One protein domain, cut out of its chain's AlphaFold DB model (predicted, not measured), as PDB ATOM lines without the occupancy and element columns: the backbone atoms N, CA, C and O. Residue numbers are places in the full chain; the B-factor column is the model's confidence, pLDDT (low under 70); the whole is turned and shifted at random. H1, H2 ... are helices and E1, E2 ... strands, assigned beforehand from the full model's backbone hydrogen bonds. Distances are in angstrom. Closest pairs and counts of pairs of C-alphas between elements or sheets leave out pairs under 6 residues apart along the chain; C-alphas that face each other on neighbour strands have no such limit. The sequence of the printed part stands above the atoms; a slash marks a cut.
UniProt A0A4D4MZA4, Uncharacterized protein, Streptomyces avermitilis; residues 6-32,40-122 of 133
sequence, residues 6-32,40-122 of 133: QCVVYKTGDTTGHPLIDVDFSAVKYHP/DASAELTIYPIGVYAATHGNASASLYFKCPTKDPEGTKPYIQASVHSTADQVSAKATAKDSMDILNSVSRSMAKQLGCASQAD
ATOM      1  N   GLN A   6      30.513 -20.795 -13.472       87.31
ATOM      2  CA  GLN A   6      29.625 -20.474 -14.586       87.31
ATOM      3  C   GLN A   6      29.832 -21.468 -15.734       87.31
ATOM      4  O   GLN A   6      30.965 -21.803 -16.085       87.31
ATOM      5  N   CYS A   7      28.737 -21.933 -16.325       87.88
ATOM      6  CA  CYS A   7      28.713 -22.784 -17.505       87.88
ATOM      7  C   CYS A   7      27.917 -22.079 -18.602       87.88
ATOM      8  O   CYS A   7      26.714 -21.881 -18.463       87.88
ATOM      9  N   VAL A   8      28.592 -21.731 -19.697       90.50
ATOM     10  CA  VAL A   8      27.977 -21.040 -20.832       90.50
ATOM     11  C   VAL A   8      28.065 -21.932 -22.062       90.50
ATOM     12  O   VAL A   8      29.154 -22.341 -22.467       90.50
ATOM     13  N   VAL A   9      26.917 -22.240 -22.656       88.56
ATOM     14  CA  VAL A   9      26.814 -23.059 -23.867       88.56
ATOM     15  C   VAL A   9      26.367 -22.174 -25.018       88.56
ATOM     16  O   VAL A   9      25.405 -21.426 -24.885       88.56
ATOM     17  N   TYR A  10      27.028 -22.299 -26.165       88.19
ATOM     18  CA  TYR A  10      26.673 -21.602 -27.400       88.19
ATOM     19  C   TYR A  10      26.250 -22.602 -28.469       88.19
ATOM     20  O   TYR A  10      26.754 -23.727 -28.526       88.19
ATOM     21  N   LYS A  11      25.336 -22.182 -29.344       85.38
ATOM     22  CA  LYS A  11      24.944 -22.982 -30.500       85.38
ATOM     23  C   LYS A  11      26.041 -22.922 -31.564       85.38
ATOM     24  O   LYS A  11      26.563 -21.858 -31.888       85.38
ATOM     25  N   THR A  12      26.399 -24.069 -32.132       84.06
ATOM     26  CA  THR A  12      27.390 -24.134 -33.214       84.06
ATOM     27  C   THR A  12      26.922 -23.323 -34.421       84.06
ATOM     28  O   THR A  12      25.820 -23.552 -34.918       84.06
ATOM     29  N   GLY A  13      27.771 -22.416 -34.912       80.25
ATOM     30  CA  GLY A  13      27.466 -21.563 -36.066       80.25
ATOM     31  C   GLY A  13      26.610 -20.334 -35.748       80.25
ATOM     32  O   GLY A  13      26.280 -19.592 -36.669       80.25
ATOM     33  N   ASP A  14      26.264 -20.098 -34.481       79.69
ATOM     34  CA  ASP A  14      25.634 -18.849 -34.063       79.69
ATOM     35  C   ASP A  14      26.666 -17.712 -34.014       79.69
ATOM     36  O   ASP A  14      27.710 -17.820 -33.370       79.69
ATOM     37  N   THR A  15      26.373 -16.620 -34.716       80.19
ATOM     38  CA  THR A  15      27.210 -15.414 -34.781       80.19
ATOM     39  C   THR A  15      26.634 -14.249 -33.979       80.19
ATOM     40  O   THR A  15      27.222 -13.172 -33.975       80.19
ATOM     41  N   THR A  16      25.482 -14.427 -33.324       81.38
ATOM     42  CA  THR A  16      24.824 -13.369 -32.540       81.38
ATOM     43  C   THR A  16      25.555 -13.061 -31.234       81.38
ATOM     44  O   THR A  16      25.410 -11.972 -30.685       81.38
ATOM     45  N   GLY A  17      26.364 -14.007 -30.741       80.81
ATOM     46  CA  GLY A  17      27.065 -13.898 -29.462       80.81
ATOM     47  C   GLY A  17      26.180 -14.180 -28.245       80.81
ATOM     48  O   GLY A  17      26.638 -14.015 -27.114       80.81
ATOM     49  N   HIS A  18      24.937 -14.622 -28.454       84.25
ATOM     50  CA  HIS A  18      24.024 -14.979 -27.376       84.25
ATOM     51  C   HIS A  18      24.214 -16.440 -26.945       84.25
ATOM     52  O   HIS A  18      24.306 -17.330 -27.791       84.25
ATOM     53  N   PRO A  19      24.285 -16.725 -25.634       86.19
ATOM     54  CA  PRO A  19      24.367 -18.097 -25.167       86.19
ATOM     55  C   PRO A  19      23.029 -18.820 -25.353       86.19
ATOM     56  O   PRO A  19      21.952 -18.248 -25.161       86.19
ATOM     57  N   LEU A  20      23.126 -20.109 -25.678       87.38
ATOM     58  CA  LEU A  20      22.014 -21.054 -25.641       87.38
ATOM     59  C   LEU A  20      21.501 -21.191 -24.207       87.38
ATOM     60  O   LEU A  20      20.311 -21.059 -23.960       87.38
ATOM     61  N   ILE A  21      22.419 -21.443 -23.275       89.44
ATOM     62  CA  ILE A  21      22.163 -21.426 -21.838       89.44
ATOM     63  C   ILE A  21      23.384 -20.859 -21.120       89.44
ATOM     64  O   ILE A  21      24.526 -21.129 -21.498       89.44
ATOM     65  N   ASP A  22      23.125 -20.101 -20.070       92.81
ATOM     66  CA  ASP A  22      24.100 -19.613 -19.108       92.81
ATOM     67  C   ASP A  22      23.649 -20.067 -17.722       92.81
ATOM     68  O   ASP A  22      22.563 -19.696 -17.279       92.81
ATOM     69  N   VAL A  23      24.438 -20.923 -17.077       94.00
ATOM     70  CA  VAL A  23      24.169 -21.451 -15.739       94.00
ATOM     71  C   VAL A  23      25.228 -20.931 -14.776       94.00
ATOM     72  O   VAL A  23      26.413 -21.184 -14.984       94.00
ATOM     73  N   ASP A  24      24.816 -20.278 -13.692       94.50
ATOM     74  CA  ASP A  24      25.715 -19.756 -12.650       94.50
ATOM     75  C   ASP A  24      25.366 -20.347 -11.277       94.50
ATOM     76  O   ASP A  24      24.187 -20.520 -10.945       94.50
ATOM     77  N   PHE A  25      26.401 -20.638 -10.483       93.75
ATOM     78  CA  PHE A  25      26.292 -21.061  -9.093       93.75
ATOM     79  C   PHE A  25      27.048 -20.136  -8.143       93.75
ATOM     80  O   PHE A  25      28.259 -19.926  -8.264       93.75
ATOM     81  N   SER A  26      26.351 -19.700  -7.097       92.50
ATOM     82  CA  SER A  26      26.885 -18.807  -6.073       92.50
ATOM     83  C   SER A  26      26.546 -19.298  -4.663       92.50
ATOM     84  O   SER A  26      25.438 -19.761  -4.397       92.50
ATOM     85  N   ALA A  27      27.498 -19.189  -3.735       93.12
ATOM     86  CA  ALA A  27      27.277 -19.486  -2.321       93.12
ATOM     87  C   ALA A  27      26.572 -18.292  -1.652       93.12
ATOM     88  O   ALA A  27      27.051 -17.161  -1.733       93.12
ATOM     89  N   VAL A  28      25.434 -18.515  -0.986       93.25
ATOM     90  CA  VAL A  28      24.579 -17.428  -0.470       93.25
ATOM     91  C   VAL A  28      24.138 -17.653   0.977       93.25
ATOM     92  O   VAL A  28      23.921 -18.778   1.433       93.25
ATOM     93  N   LYS A  29      24.016 -16.551   1.732       93.31
ATOM     94  CA  LYS A  29      23.554 -16.570   3.135       93.31
ATOM     95  C   LYS A  29      22.041 -16.722   3.262       93.31
ATOM     96  O   LYS A  29      21.577 -17.290   4.245       93.31
ATOM     97  N   TYR A  30      21.304 -16.205   2.287       92.06
ATOM     98  CA  TYR A  30      19.854 -16.072   2.321       92.06
ATOM     99  C   TYR A  30      19.264 -16.593   1.012       92.06
ATOM    100  O   TYR A  30      19.923 -16.548  -0.027       92.06
ATOM    101  N   HIS A  31      18.027 -17.065   1.077       90.81
ATOM    102  CA  HIS A  31      17.191 -17.342  -0.084       90.81
ATOM    103  C   HIS A  31      15.918 -16.488   0.020       90.81
ATOM    104  O   HIS A  31      15.583 -16.045   1.123       90.81
ATOM    105  N   PRO A  32      15.208 -16.238  -1.092       89.75
ATOM    106  CA  PRO A  32      13.914 -15.574  -1.043       89.75
ATOM    107  C   PRO A  32      12.917 -16.345  -0.170       89.75
ATOM    108  O   PRO A  32      12.977 -17.576  -0.079       89.75
ATOM    109  N   ASP A  40       0.942  -7.695  -9.184       46.22
ATOM    110  CA  ASP A  40       1.711  -7.082 -10.276       46.22
ATOM    111  C   ASP A  40       3.002  -7.838 -10.663       46.22
ATOM    112  O   ASP A  40       3.530  -7.634 -11.752       46.22
ATOM    113  N   ALA A  41       3.505  -8.742  -9.814       50.38
ATOM    114  CA  ALA A  41       4.663  -9.606 -10.091       50.38
ATOM    115  C   ALA A  41       4.263 -11.023 -10.564       50.38
ATOM    116  O   ALA A  41       5.122 -11.878 -10.784       50.38
ATOM    117  N   SER A  42       2.957 -11.291 -10.681       53.69
ATOM    118  CA  SER A  42       2.404 -12.651 -10.719       53.69
ATOM    119  C   SER A  42       2.326 -13.305 -12.103       53.69
ATOM    120  O   SER A  42       2.281 -14.528 -12.179       53.69
ATOM    121  N   ALA A  43       2.325 -12.539 -13.200       56.72
ATOM    122  CA  ALA A  43       2.011 -13.109 -14.517       56.72
ATOM    123  C   ALA A  43       3.124 -14.003 -15.097       56.72
ATOM    124  O   ALA A  43       2.842 -14.877 -15.914       56.72
ATOM    125  N   GLU A  44       4.377 -13.810 -14.671       75.69
ATOM    126  CA  GLU A  44       5.537 -14.529 -15.219       75.69
ATOM    127  C   GLU A  44       6.289 -15.379 -14.187       75.69
ATOM    128  O   GLU A  44       7.184 -16.133 -14.570       75.69
ATOM    129  N   LEU A  45       5.940 -15.290 -12.897       85.44
ATOM    130  CA  LEU A  45       6.602 -16.040 -11.830       85.44
ATOM    131  C   LEU A  45       5.893 -17.375 -11.584       85.44
ATOM    132  O   LEU A  45       4.748 -17.402 -11.145       85.44
ATOM    133  N   THR A  46       6.587 -18.491 -11.799       89.31
ATOM    134  CA  THR A  46       6.083 -19.832 -11.441       89.31
ATOM    135  C   THR A  46       6.970 -20.441 -10.362       89.31
ATOM    136  O   THR A  46       8.175 -20.567 -10.569       89.31
ATOM    137  N   ILE A  47       6.385 -20.811  -9.217       91.19
ATOM    138  CA  ILE A  47       7.098 -21.396  -8.070       91.19
ATOM    139  C   ILE A  47       7.054 -22.923  -8.137       91.19
ATOM    140  O   ILE A  47       6.010 -23.522  -8.399       91.19
ATOM    141  N   TYR A  48       8.195 -23.554  -7.865       91.81
ATOM    142  CA  TYR A  48       8.349 -25.004  -7.850       91.81
ATOM    143  C   TYR A  48       8.700 -25.488  -6.440       91.81
ATOM    144  O   TYR A  48       9.584 -24.904  -5.804       91.81
ATOM    145  N   PRO A  49       8.090 -26.587  -5.958       92.69
ATOM    146  CA  PRO A  49       8.361 -27.133  -4.632       92.69
ATOM    147  C   PRO A  49       9.645 -27.981  -4.648       92.69
ATOM    148  O   PRO A  49       9.616 -29.196  -4.454       92.69
ATOM    149  N   ILE A  50      10.782 -27.351  -4.952       93.69
ATOM    150  CA  ILE A  50      12.103 -27.988  -4.987       93.69
ATOM    151  C   ILE A  50      13.138 -27.130  -4.252       93.69
ATOM    152  O   ILE A  50      13.126 -25.901  -4.333       93.69
ATOM    153  N   GLY A  51      14.063 -27.785  -3.548       94.56
ATOM    154  CA  GLY A  51      15.050 -27.086  -2.727       94.56
ATOM    155  C   GLY A  51      14.400 -26.267  -1.603       94.56
ATOM    156  O   GLY A  51      13.375 -26.653  -1.048       94.56
ATOM    157  N   VAL A  52      15.023 -25.144  -1.238       95.19
ATOM    158  CA  VAL A  52      14.462 -24.183  -0.264       95.19
ATOM    159  C   VAL A  52      13.699 -23.039  -0.933       95.19
ATOM    160  O   VAL A  52      12.892 -22.386  -0.282       95.19
ATOM    161  N   TYR A  53      13.962 -22.797  -2.216       95.12
ATOM    162  CA  TYR A  53      13.214 -21.875  -3.063       95.12
ATOM    163  C   TYR A  53      13.526 -22.194  -4.521       95.12
ATOM    164  O   TYR A  53      14.697 -22.344  -4.875       95.12
ATOM    165  N   ALA A  54      12.516 -22.233  -5.383       94.81
ATOM    166  CA  ALA A  54      12.734 -22.354  -6.812       94.81
ATOM    167  C   ALA A  54      11.640 -21.654  -7.600       94.81
ATOM    168  O   ALA A  54      10.453 -21.811  -7.312       94.81
ATOM    169  N   ALA A  55      12.051 -20.901  -8.611       93.69
ATOM    170  CA  ALA A  55      11.136 -20.140  -9.435       93.69
ATOM    171  C   ALA A  55      11.643 -19.998 -10.865       93.69
ATOM    172  O   ALA A  55      12.848 -19.986 -11.113       93.69
ATOM    173  N   THR A  56      10.719 -19.833 -11.798       91.38
ATOM    174  CA  THR A  56      11.005 -19.391 -13.165       91.38
ATOM    175  C   THR A  56      10.410 -18.014 -13.389       91.38
ATOM    176  O   THR A  56       9.310 -17.753 -12.901       91.38
ATOM    177  N   HIS A  57      11.096 -17.177 -14.163       86.00
ATOM    178  CA  HIS A  57      10.540 -15.930 -14.688       86.00
ATOM    179  C   HIS A  57      10.411 -16.071 -16.204       86.00
ATOM    180  O   HIS A  57      11.416 -16.095 -16.927       86.00
ATOM    181  N   GLY A  58       9.172 -16.244 -16.663       81.12
ATOM    182  CA  GLY A  58       8.866 -16.593 -18.046       81.12
ATOM    183  C   GLY A  58       9.500 -17.927 -18.462       81.12
ATOM    184  O   GLY A  58       9.737 -18.816 -17.644       81.12
ATOM    185  N   ASN A  59       9.790 -18.076 -19.753       77.88
ATOM    186  CA  ASN A  59      10.453 -19.264 -20.307       77.88
ATOM    187  C   ASN A  59      11.989 -19.159 -20.342       77.88
ATOM    188  O   ASN A  59      12.668 -20.161 -20.558       77.88
ATOM    189  N   ALA A  60      12.536 -17.965 -20.120       81.31
ATOM    190  CA  ALA A  60      13.941 -17.657 -20.363       81.31
ATOM    191  C   ALA A  60      14.837 -17.794 -19.125       81.31
ATOM    192  O   ALA A  60      16.058 -17.800 -19.263       81.31
ATOM    193  N   SER A  61      14.276 -17.873 -17.915       89.06
ATOM    194  CA  SER A  61      15.103 -17.920 -16.709       89.06
ATOM    195  C   SER A  61      14.509 -18.741 -15.575       89.06
ATOM    196  O   SER A  61      13.293 -18.786 -15.384       89.06
ATOM    197  N   ALA A  62      15.395 -19.364 -14.800       93.50
ATOM    198  CA  ALA A  62      15.044 -20.032 -13.558       93.50
ATOM    199  C   ALA A  62      16.090 -19.773 -12.473       93.50
ATOM    200  O   ALA A  62      17.274 -19.587 -12.755       93.50
ATOM    201  N   SER A  63      15.639 -19.779 -11.224       95.62
ATOM    202  CA  SER A  63      16.466 -19.717 -10.024       95.62
ATOM    203  C   SER A  63      16.105 -20.871  -9.101       95.62
ATOM    204  O   SER A  63      14.928 -21.153  -8.891       95.62
ATOM    205  N   LEU A  64      17.115 -21.513  -8.525       96.88
ATOM    206  CA  LEU A  64      16.981 -22.624  -7.592       96.88
ATOM    207  C   LEU A  64      17.949 -22.419  -6.432       96.88
ATOM    208  O   LEU A  64      19.151 -22.280  -6.626       96.88
ATOM    209  N   TYR A  65      17.424 -22.443  -5.218       97.19
ATOM    210  CA  TYR A  65      18.186 -22.365  -3.986       97.19
ATOM    211  C   TYR A  65      18.070 -23.698  -3.263       97.19
ATOM    212  O   TYR A  65      16.972 -24.224  -3.077       97.19
ATOM    213  N   PHE A  66      19.194 -24.240  -2.810       97.44
ATOM    214  CA  PHE A  66      19.217 -25.498  -2.065       97.44
ATOM    215  C   PHE A  66      20.291 -25.489  -0.982       97.44
ATOM    216  O   PHE A  66      21.260 -24.727  -1.032       97.44
ATOM    217  N   LYS A  67      20.106 -26.337   0.033       97.62
ATOM    218  CA  LYS A  67      21.064 -26.477   1.132       97.62
ATOM    219  C   LYS A  67      22.302 -27.205   0.629       97.62
ATOM    220  O   LYS A  67      22.232 -28.353   0.208       97.62
ATOM    221  N   CYS A  68      23.441 -26.540   0.708       96.19
ATOM    222  CA  CYS A  68      24.737 -27.141   0.440       96.19
ATOM    223  C   CYS A  68      25.801 -26.244   1.078       96.19
ATOM    224  O   CYS A  68      26.246 -25.281   0.446       96.19
ATOM    225  N   PRO A  69      26.164 -26.493   2.351       94.75
ATOM    226  CA  PRO A  69      27.117 -25.657   3.064       94.75
ATOM    227  C   PRO A  69      28.445 -25.562   2.313       94.75
ATOM    228  O   PRO A  69      29.186 -26.537   2.214       94.75
ATOM    229  N   THR A  70      28.740 -24.377   1.787       90.12
ATOM    230  CA  THR A  70      29.899 -24.131   0.923       90.12
ATOM    231  C   THR A  70      30.747 -23.023   1.525       90.12
ATOM    232  O   THR A  70      30.218 -22.026   2.020       90.12
ATOM    233  N   LYS A  71      32.068 -23.208   1.529       87.25
ATOM    234  CA  LYS A  71      33.013 -22.190   1.996       87.25
ATOM    235  C   LYS A  71      33.400 -21.275   0.846       87.25
ATOM    236  O   LYS A  71      33.852 -21.753  -0.190       87.25
ATOM    237  N   ASP A  72      33.294 -19.978   1.078       81.88
ATOM    238  CA  ASP A  72      33.912 -18.942   0.263       81.88
ATOM    239  C   ASP A  72      34.890 -18.114   1.129       81.88
ATOM    240  O   ASP A  72      35.018 -18.371   2.334       81.88
ATOM    241  N   PRO A  73      35.631 -17.147   0.555       84.00
ATOM    242  CA  PRO A  73      36.551 -16.305   1.323       84.00
ATOM    243  C   PRO A  73      35.901 -15.499   2.461       84.00
ATOM    244  O   PRO A  73      36.603 -15.070   3.373       84.00
ATOM    245  N   GLU A  74      34.583 -15.291   2.435       85.19
ATOM    246  CA  GLU A  74      33.825 -14.574   3.465       85.19
ATOM    247  C   GLU A  74      33.238 -15.509   4.540       85.19
ATOM    248  O   GLU A  74      32.578 -15.044   5.477       85.19
ATOM    249  N   GLY A  75      33.443 -16.823   4.407       90.00
ATOM    250  CA  GLY A  75      33.047 -17.844   5.369       90.00
ATOM    251  C   GLY A  75      32.138 -18.928   4.789       90.00
ATOM    252  O   GLY A  75      31.996 -19.106   3.582       90.00
ATOM    253  N   THR A  76      31.520 -19.707   5.677       93.31
ATOM    254  CA  THR A  76      30.569 -20.748   5.267       93.31
ATOM    255  C   THR A  76      29.209 -20.126   4.974       93.31
ATOM    256  O   THR A  76      28.623 -19.458   5.830       93.31
ATOM    257  N   LYS A  77      28.677 -20.398   3.785       94.81
ATOM    258  CA  LYS A  77      27.317 -20.049   3.381       94.81
ATOM    259  C   LYS A  77      26.451 -21.321   3.395       94.81
ATOM    260  O   LYS A  77      26.905 -22.351   2.901       94.81
ATOM    261  N   PRO A  78      25.242 -21.295   3.981       96.00
ATOM    262  CA  PRO A  78      24.394 -22.485   4.120       96.00
ATOM    263  C   PRO A  78      23.743 -22.956   2.813       96.00
ATOM    264  O   PRO A  78      23.371 -24.129   2.708       96.00
ATOM    265  N   TYR A  79      23.601 -22.066   1.831       96.06
ATOM    266  CA  TYR A  79      22.880 -22.343   0.596       96.06
ATOM    267  C   TYR A  79      23.739 -22.075  -0.634       96.06
ATOM    268  O   TYR A  79      24.690 -21.291  -0.606       96.06
ATOM    269  N   ILE A  80      23.326 -22.693  -1.732       95.38
ATOM    270  CA  ILE A  80      23.757 -22.354  -3.079       95.38
ATOM    271  C   ILE A  80      22.555 -21.775  -3.819       95.38
ATOM    272  O   ILE A  80      21.476 -22.364  -3.781       95.38
ATOM    273  N   GLN A  81      22.766 -20.652  -4.500       95.75
ATOM    274  CA  GLN A  81      21.900 -20.150  -5.556       95.75
ATOM    275  C   GLN A  81      22.424 -20.673  -6.891       95.75
ATOM    276  O   GLN A  81      23.561 -20.395  -7.265       95.75
ATOM    277  N   ALA A  82      21.584 -21.407  -7.602       96.31
ATOM    278  CA  ALA A  82      21.762 -21.763  -8.993       96.31
ATOM    279  C   ALA A  82      20.834 -20.886  -9.838       96.31
ATOM    280  O   ALA A  82      19.677 -20.667  -9.469       96.31
ATOM    281  N   SER A  83      21.318 -20.404 -10.974       95.31
ATOM    282  CA  SER A  83      20.496 -19.692 -11.949       95.31
ATOM    283  C   SER A  83      20.754 -20.228 -13.344       95.31
ATOM    284  O   SER A  83      21.869 -20.650 -13.636       95.31
ATOM    285  N   VAL A  84      19.724 -20.233 -14.184       93.06
ATOM    286  CA  VAL A  84      19.867 -20.428 -15.626       93.06
ATOM    287  C   VAL A  84      19.219 -19.263 -16.350       93.06
ATOM    288  O   VAL A  84      18.125 -18.826 -15.982       93.06
ATOM    289  N   HIS A  85      19.890 -18.788 -17.388       90.69
ATOM    290  CA  HIS A  85      19.359 -17.831 -18.337       90.69
ATOM    291  C   HIS A  85      19.539 -18.362 -19.758       90.69
ATOM    292  O   HIS A  85      20.590 -18.889 -20.115       90.69
ATOM    293  N   SER A  86      18.509 -18.213 -20.574       85.19
ATOM    294  CA  SER A  86      18.530 -18.451 -22.010       85.19
ATOM    295  C   SER A  86      18.088 -17.173 -22.695       85.19
ATOM    296  O   SER A  86      17.151 -16.514 -22.250       85.19
ATOM    297  N   THR A  87      18.690 -16.863 -23.837       77.88
ATOM    298  CA  THR A  87      18.068 -15.887 -24.736       77.88
ATOM    299  C   THR A  87      16.792 -16.508 -25.311       77.88
ATOM    300  O   THR A  87      16.769 -17.710 -25.602       77.88
ATOM    301  N   ALA A  88      15.717 -15.726 -25.428       66.12
ATOM    302  CA  ALA A  88      14.455 -16.205 -25.994       66.12
ATOM    303  C   ALA A  88      14.688 -16.855 -27.372       66.12
ATOM    304  O   ALA A  88      15.557 -16.426 -28.131       66.12
ATOM    305  N   ASP A  89      13.952 -17.931 -27.658       68.56
ATOM    306  CA  ASP A  89      13.996 -18.712 -28.905       68.56
ATOM    307  C   ASP A  89      15.315 -19.439 -29.243       68.56
ATOM    308  O   ASP A  89      15.337 -20.233 -30.188       68.56
ATOM    309  N   GLN A  90      16.394 -19.268 -28.464       71.44
ATOM    310  CA  GLN A  90      17.663 -19.971 -28.715       71.44
ATOM    311  C   GLN A  90      17.593 -21.463 -28.376       71.44
ATOM    312  O   GLN A  90      18.083 -22.293 -29.148       71.44
ATOM    313  N   VAL A  91      16.957 -21.819 -27.252       71.38
ATOM    314  CA  VAL A  91      16.748 -23.225 -26.851       71.38
ATOM    315  C   VAL A  91      15.734 -23.898 -27.767       71.38
ATOM    316  O   VAL A  91      16.005 -24.951 -28.343       71.38
ATOM    317  N   SER A  92      14.560 -23.288 -27.907       73.81
ATOM    318  CA  SER A  92      13.489 -23.709 -28.806       73.81
ATOM    319  C   SER A  92      12.368 -22.678 -28.743       73.81
ATOM    320  O   SER A  92      12.041 -22.205 -27.657       73.81
ATOM    321  N   ALA A  93      11.682 -22.429 -29.860       73.88
ATOM    322  CA  ALA A  93      10.438 -21.648 -29.868       73.88
ATOM    323  C   ALA A  93       9.302 -22.300 -29.043       73.88
ATOM    324  O   ALA A  93       8.264 -21.693 -28.805       73.88
ATOM    325  N   LYS A  94       9.473 -23.565 -28.633       78.69
ATOM    326  CA  LYS A  94       8.537 -24.314 -27.778       78.69
ATOM    327  C   LYS A  94       9.038 -24.478 -26.342       78.69
ATOM    328  O   LYS A  94       8.406 -25.209 -25.584       78.69
ATOM    329  N   ALA A  95      10.177 -23.876 -25.990       80.25
ATOM    330  CA  ALA A  95      10.724 -23.983 -24.646       80.25
ATOM    331  C   ALA A  95       9.755 -23.369 -23.630       80.25
ATOM    332  O   ALA A  95       9.253 -22.255 -23.799       80.25
ATOM    333  N   THR A  96       9.499 -24.124 -22.573       84.25
ATOM    334  CA  THR A  96       8.628 -23.759 -21.465       84.25
ATOM    335  C   THR A  96       9.456 -23.346 -20.253       84.25
ATOM    336  O   THR A  96      10.627 -23.701 -20.120       84.25
ATOM    337  N   ALA A  97       8.825 -22.645 -19.312       83.69
ATOM    338  CA  ALA A  97       9.409 -22.365 -18.002       83.69
ATOM    339  C   ALA A  97       9.919 -23.644 -17.305       83.69
ATOM    340  O   ALA A  97      11.005 -23.669 -16.722       83.69
ATOM    341  N   LYS A  98       9.167 -24.744 -17.446       88.75
ATOM    342  CA  LYS A  98       9.531 -26.038 -16.874       88.75
ATOM    343  C   LYS A  98      10.842 -26.579 -17.448       88.75
ATOM    344  O   LYS A  98      11.619 -27.136 -16.682       88.75
ATOM    345  N   ASP A  99      11.119 -26.381 -18.736       89.62
ATOM    346  CA  ASP A  99      12.359 -26.869 -19.357       89.62
ATOM    347  C   ASP A  99      13.595 -26.210 -18.726       89.62
ATOM    348  O   ASP A  99      14.564 -26.889 -18.385       89.62
ATOM    349  N   SER A 100      13.532 -24.898 -18.479       90.44
ATOM    350  CA  SER A 100      14.581 -24.163 -17.759       90.44
ATOM    351  C   SER A 100      14.778 -24.711 -16.342       90.44
ATOM    352  O   SER A 100      15.914 -24.909 -15.903       90.44
ATOM    353  N   MET A 101      13.689 -25.033 -15.637       94.06
ATOM    354  CA  MET A 101      13.781 -25.629 -14.305       94.06
ATOM    355  C   MET A 101      14.315 -27.071 -14.327       94.06
ATOM    356  O   MET A 101      15.097 -27.445 -13.454       94.06
ATOM    357  N   ASP A 102      13.956 -27.879 -15.327       94.06
ATOM    358  CA  ASP A 102      14.464 -29.246 -15.498       94.06
ATOM    359  C   ASP A 102      15.981 -29.245 -15.733       94.06
ATOM    360  O   ASP A 102      16.714 -30.009 -15.090       94.06
ATOM    361  N   ILE A 103      16.470 -28.347 -16.599       92.19
ATOM    362  CA  ILE A 103      17.905 -28.136 -16.829       92.19
ATOM    363  C   ILE A 103      18.585 -27.736 -15.518       92.19
ATOM    364  O   ILE A 103      19.544 -28.390 -15.095       92.19
ATOM    365  N   LEU A 104      18.071 -26.702 -14.848       95.19
ATOM    366  CA  LEU A 104      18.680 -26.169 -13.633       95.19
ATOM    367  C   LEU A 104      18.721 -27.209 -12.505       95.19
ATOM    368  O   LEU A 104      19.753 -27.358 -11.847       95.19
ATOM    369  N   ASN A 105      17.648 -27.981 -12.316       97.12
ATOM    370  CA  ASN A 105      17.585 -29.057 -11.328       97.12
ATOM    371  C   ASN A 105      18.570 -30.190 -11.654       97.12
ATOM    372  O   ASN A 105      19.281 -30.669 -10.769       97.12
ATOM    373  N   SER A 106      18.667 -30.597 -12.923       96.12
ATOM    374  CA  SER A 106      19.593 -31.649 -13.358       96.12
ATOM    375  C   SER A 106      21.055 -31.282 -13.074       96.12
ATOM    376  O   SER A 106      21.783 -32.051 -12.434       96.12
ATOM    377  N   VAL A 107      21.473 -30.074 -13.469       95.19
ATOM    378  CA  VAL A 107      22.843 -29.593 -13.229       95.19
ATOM    379  C   VAL A 107      23.095 -29.411 -11.729       95.19
ATOM    380  O   VAL A 107      24.124 -29.866 -11.225       95.19
ATOM    381  N   SER A 108      22.136 -28.849 -10.986       97.00
ATOM    382  CA  SER A 108      22.252 -28.644  -9.534       97.00
ATOM    383  C   SER A 108      22.398 -29.956  -8.763       97.00
ATOM    384  O   SER A 108      23.221 -30.047  -7.853       97.00
ATOM    385  N   ARG A 109      21.680 -31.015  -9.162       97.75
ATOM    386  CA  ARG A 109      21.845 -32.364  -8.594       97.75
ATOM    387  C   ARG A 109      23.241 -32.926  -8.817       97.75
ATOM    388  O   ARG A 109      23.828 -33.503  -7.898       97.75
ATOM    389  N   SER A 110      23.774 -32.766 -10.028       96.00
ATOM    390  CA  SER A 110      25.140 -33.186 -10.350       96.00
ATOM    391  C   SER A 110      26.158 -32.427  -9.499       96.00
ATOM    392  O   SER A 110      27.034 -33.040  -8.887       96.00
ATOM    393  N   MET A 111      25.987 -31.110  -9.366       94.19
ATOM    394  CA  MET A 111      26.866 -30.284  -8.545       94.19
ATOM    395  C   MET A 111      26.793 -30.656  -7.060       94.19
ATOM    396  O   MET A 111      27.828 -30.861  -6.434       94.19
ATOM    397  N   ALA A 112      25.595 -30.830  -6.495       96.25
ATOM    398  CA  ALA A 112      25.432 -31.231  -5.099       96.25
ATOM    399  C   ALA A 112      26.094 -32.589  -4.801       96.25
ATOM    400  O   ALA A 112      26.668 -32.790  -3.728       96.25
ATOM    401  N   LYS A 113      26.068 -33.519  -5.766       96.69
ATOM    402  CA  LYS A 113      26.800 -34.789  -5.678       96.69
ATOM    403  C   LYS A 113      28.314 -34.579  -5.679       96.69
ATOM    404  O   LYS A 113      28.992 -35.192  -4.861       96.69
ATOM    405  N   GLN A 114      28.836 -33.723  -6.557       94.25
ATOM    406  CA  GLN A 114      30.272 -33.417  -6.617       94.25
ATOM    407  C   GLN A 114      30.778 -32.725  -5.346       94.25
ATOM    408  O   GLN A 114      31.878 -33.019  -4.887       94.25
ATOM    409  N   LEU A 115      29.959 -31.860  -4.743       92.38
ATOM    410  CA  LEU A 115      30.268 -31.166  -3.491       92.38
ATOM    411  C   LEU A 115      30.030 -32.025  -2.235       92.38
ATOM    412  O   LEU A 115      30.312 -31.578  -1.126       92.38
ATOM    413  N   GLY A 116      29.502 -33.246  -2.379       96.31
ATOM    414  CA  GLY A 116      29.237 -34.145  -1.253       96.31
ATOM    415  C   GLY A 116      28.044 -33.743  -0.374       96.31
ATOM    416  O   GLY A 116      27.890 -34.278   0.719       96.31
ATOM    417  N   CYS A 117      27.182 -32.840  -0.846       96.94
ATOM    418  CA  CYS A 117      26.023 -32.321  -0.111       96.94
ATOM    419  C   CYS A 117      24.678 -32.822  -0.669       96.94
ATOM    420  O   CYS A 117      23.632 -32.281  -0.325       96.94
ATOM    421  N   ALA A 118      24.675 -33.849  -1.529       97.19
ATOM    422  CA  ALA A 118      23.470 -34.335  -2.211       97.19
ATOM    423  C   ALA A 118      22.299 -34.664  -1.264       97.19
ATOM    424  O   ALA A 118      21.160 -34.336  -1.579       97.19
ATOM    425  N   SER A 119      22.572 -35.266  -0.101       96.69
ATOM    426  CA  SER A 119      21.544 -35.573   0.904       96.69
ATOM    427  C   SER A 119      20.967 -34.330   1.580       96.69
ATOM    428  O   SER A 119      19.807 -34.333   1.968       96.69
ATOM    429  N   GLN A 120      21.759 -33.266   1.729       97.06
ATOM    430  CA  GLN A 120      21.302 -31.997   2.299       97.06
ATOM    431  C   GLN A 120      20.522 -31.180   1.270       97.06
ATOM    432  O   GLN A 120      19.559 -30.509   1.632       97.06
ATOM    433  N   ALA A 121      20.953 -31.239   0.007       97.19
ATOM    434  CA  ALA A 121      20.313 -30.559  -1.109       97.19
ATOM    435  C   ALA A 121      18.910 -31.108  -1.386       97.19
ATOM    436  O   ALA A 121      18.034 -30.329  -1.750       97.19
ATOM    437  N   ASP A 122      18.726 -32.425  -1.212       96.69
ATOM    438  CA  ASP A 122      17.447 -33.143  -1.332       96.69
ATOM    439  C   ASP A 122      16.664 -32.798  -2.614       96.69
ATOM    440  O   ASP A 122      15.449 -32.616  -2.633       96.69
TER     441      ASP A 122
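AT A GLANCE: This is residues 6 to 32 and 40 to 122 of the 133 residues of an uncharacterized protein of Streptomyces avermitilis (UniProt A0A4D4MZA4). A twisted sheet of six strands makes a wall, and one long helix, H1, lies over one face of it, with the short H2 folding back beside E5 at H1's far end. The opposite face has no named helix, and the E5 and E6 hairpin bends sharply towards its tip. The printed part has 110 residues, with six named strands followed by two named helices, in the order E1 E2 E3 E4 E5 E6 H1 H2; the sheet's order is E1 E2 E6 E5 E4 E3, all antiparallel. The class is mixed, helices and strands, and the whole is compact, with a radius of gyration of the C-alphas of 14.6 A and spans of 40 by 35 by 23 A.

IN THESE COORDINATES: E1, residues 6 to 9, begins at C-alpha 6 (29.625, -20.474, -14.586). E2 is residues 21 to 28, 21.9 A long. E3 is residues 45 to 47 and E4 is residues 53 to 57. E5, residues 61 to 72, is 25.4 A long and bends by 96 degrees at residue 69. E6, residues 75 to 85, is 27.4 A long and bends by 74 degrees at residue 78. H1, residues 97 to 114, runs 26.2 A from C-alpha 97 (9.409, -22.365, -18.002). H2, residues 118 to 121, ends at C-alpha 121 (20.313, -30.559, -1.109).

HOW THE PARTS SIT: E1 and E2 form a hairpin, with N 7 and O 23 2.8 A apart. E2 is antiparallel to E6, with N 24 and O 83 at 3.0 A. E3, E4, E5 and E6 form a meander, each strand the antiparallel neighbour of the one before; N 46 and O 56 are 3.0 A apart, N 55 and O 63 2.9 A, and N 64 and O 82 2.9 A. E1 and E3 are the edge strands. H1 is on the sheet at a height of 7.9 A, making two layers, a helix on one face of a sheet. It lies over E6 and E5, and only just runs along the strands, at 29.6 degrees to E6 on the local plane. Its closest C-alphas to E5 are Met 101 and Ala 62, 5.8 A apart. H2 is only just at the sheet's level, at 3.9 A; C-alphas 121 and 67, its closest to E5, are 4.7 A apart. H1 touches H2 with residues 109 to 112 alone, closest at the C-alphas of Ala 112 and Ala 118, 4.7 A. Every O i to N i+4 pair in H1 is within hydrogen-bond range; H2 is too short for one.

THE WHOLE: The two farthest C-alphas, of Gly 75 and Ala 93, are 42.0 A apart. Residues 33 to 39 are not printed, and C-alphas 32 and 40 across the cut are 17.5 A apart. The links E1 to E2 and E6 to H1 are long. Mean pLDDT of the printed part is 88.3; residues 40 to 43 and 88 to 89 are under 70.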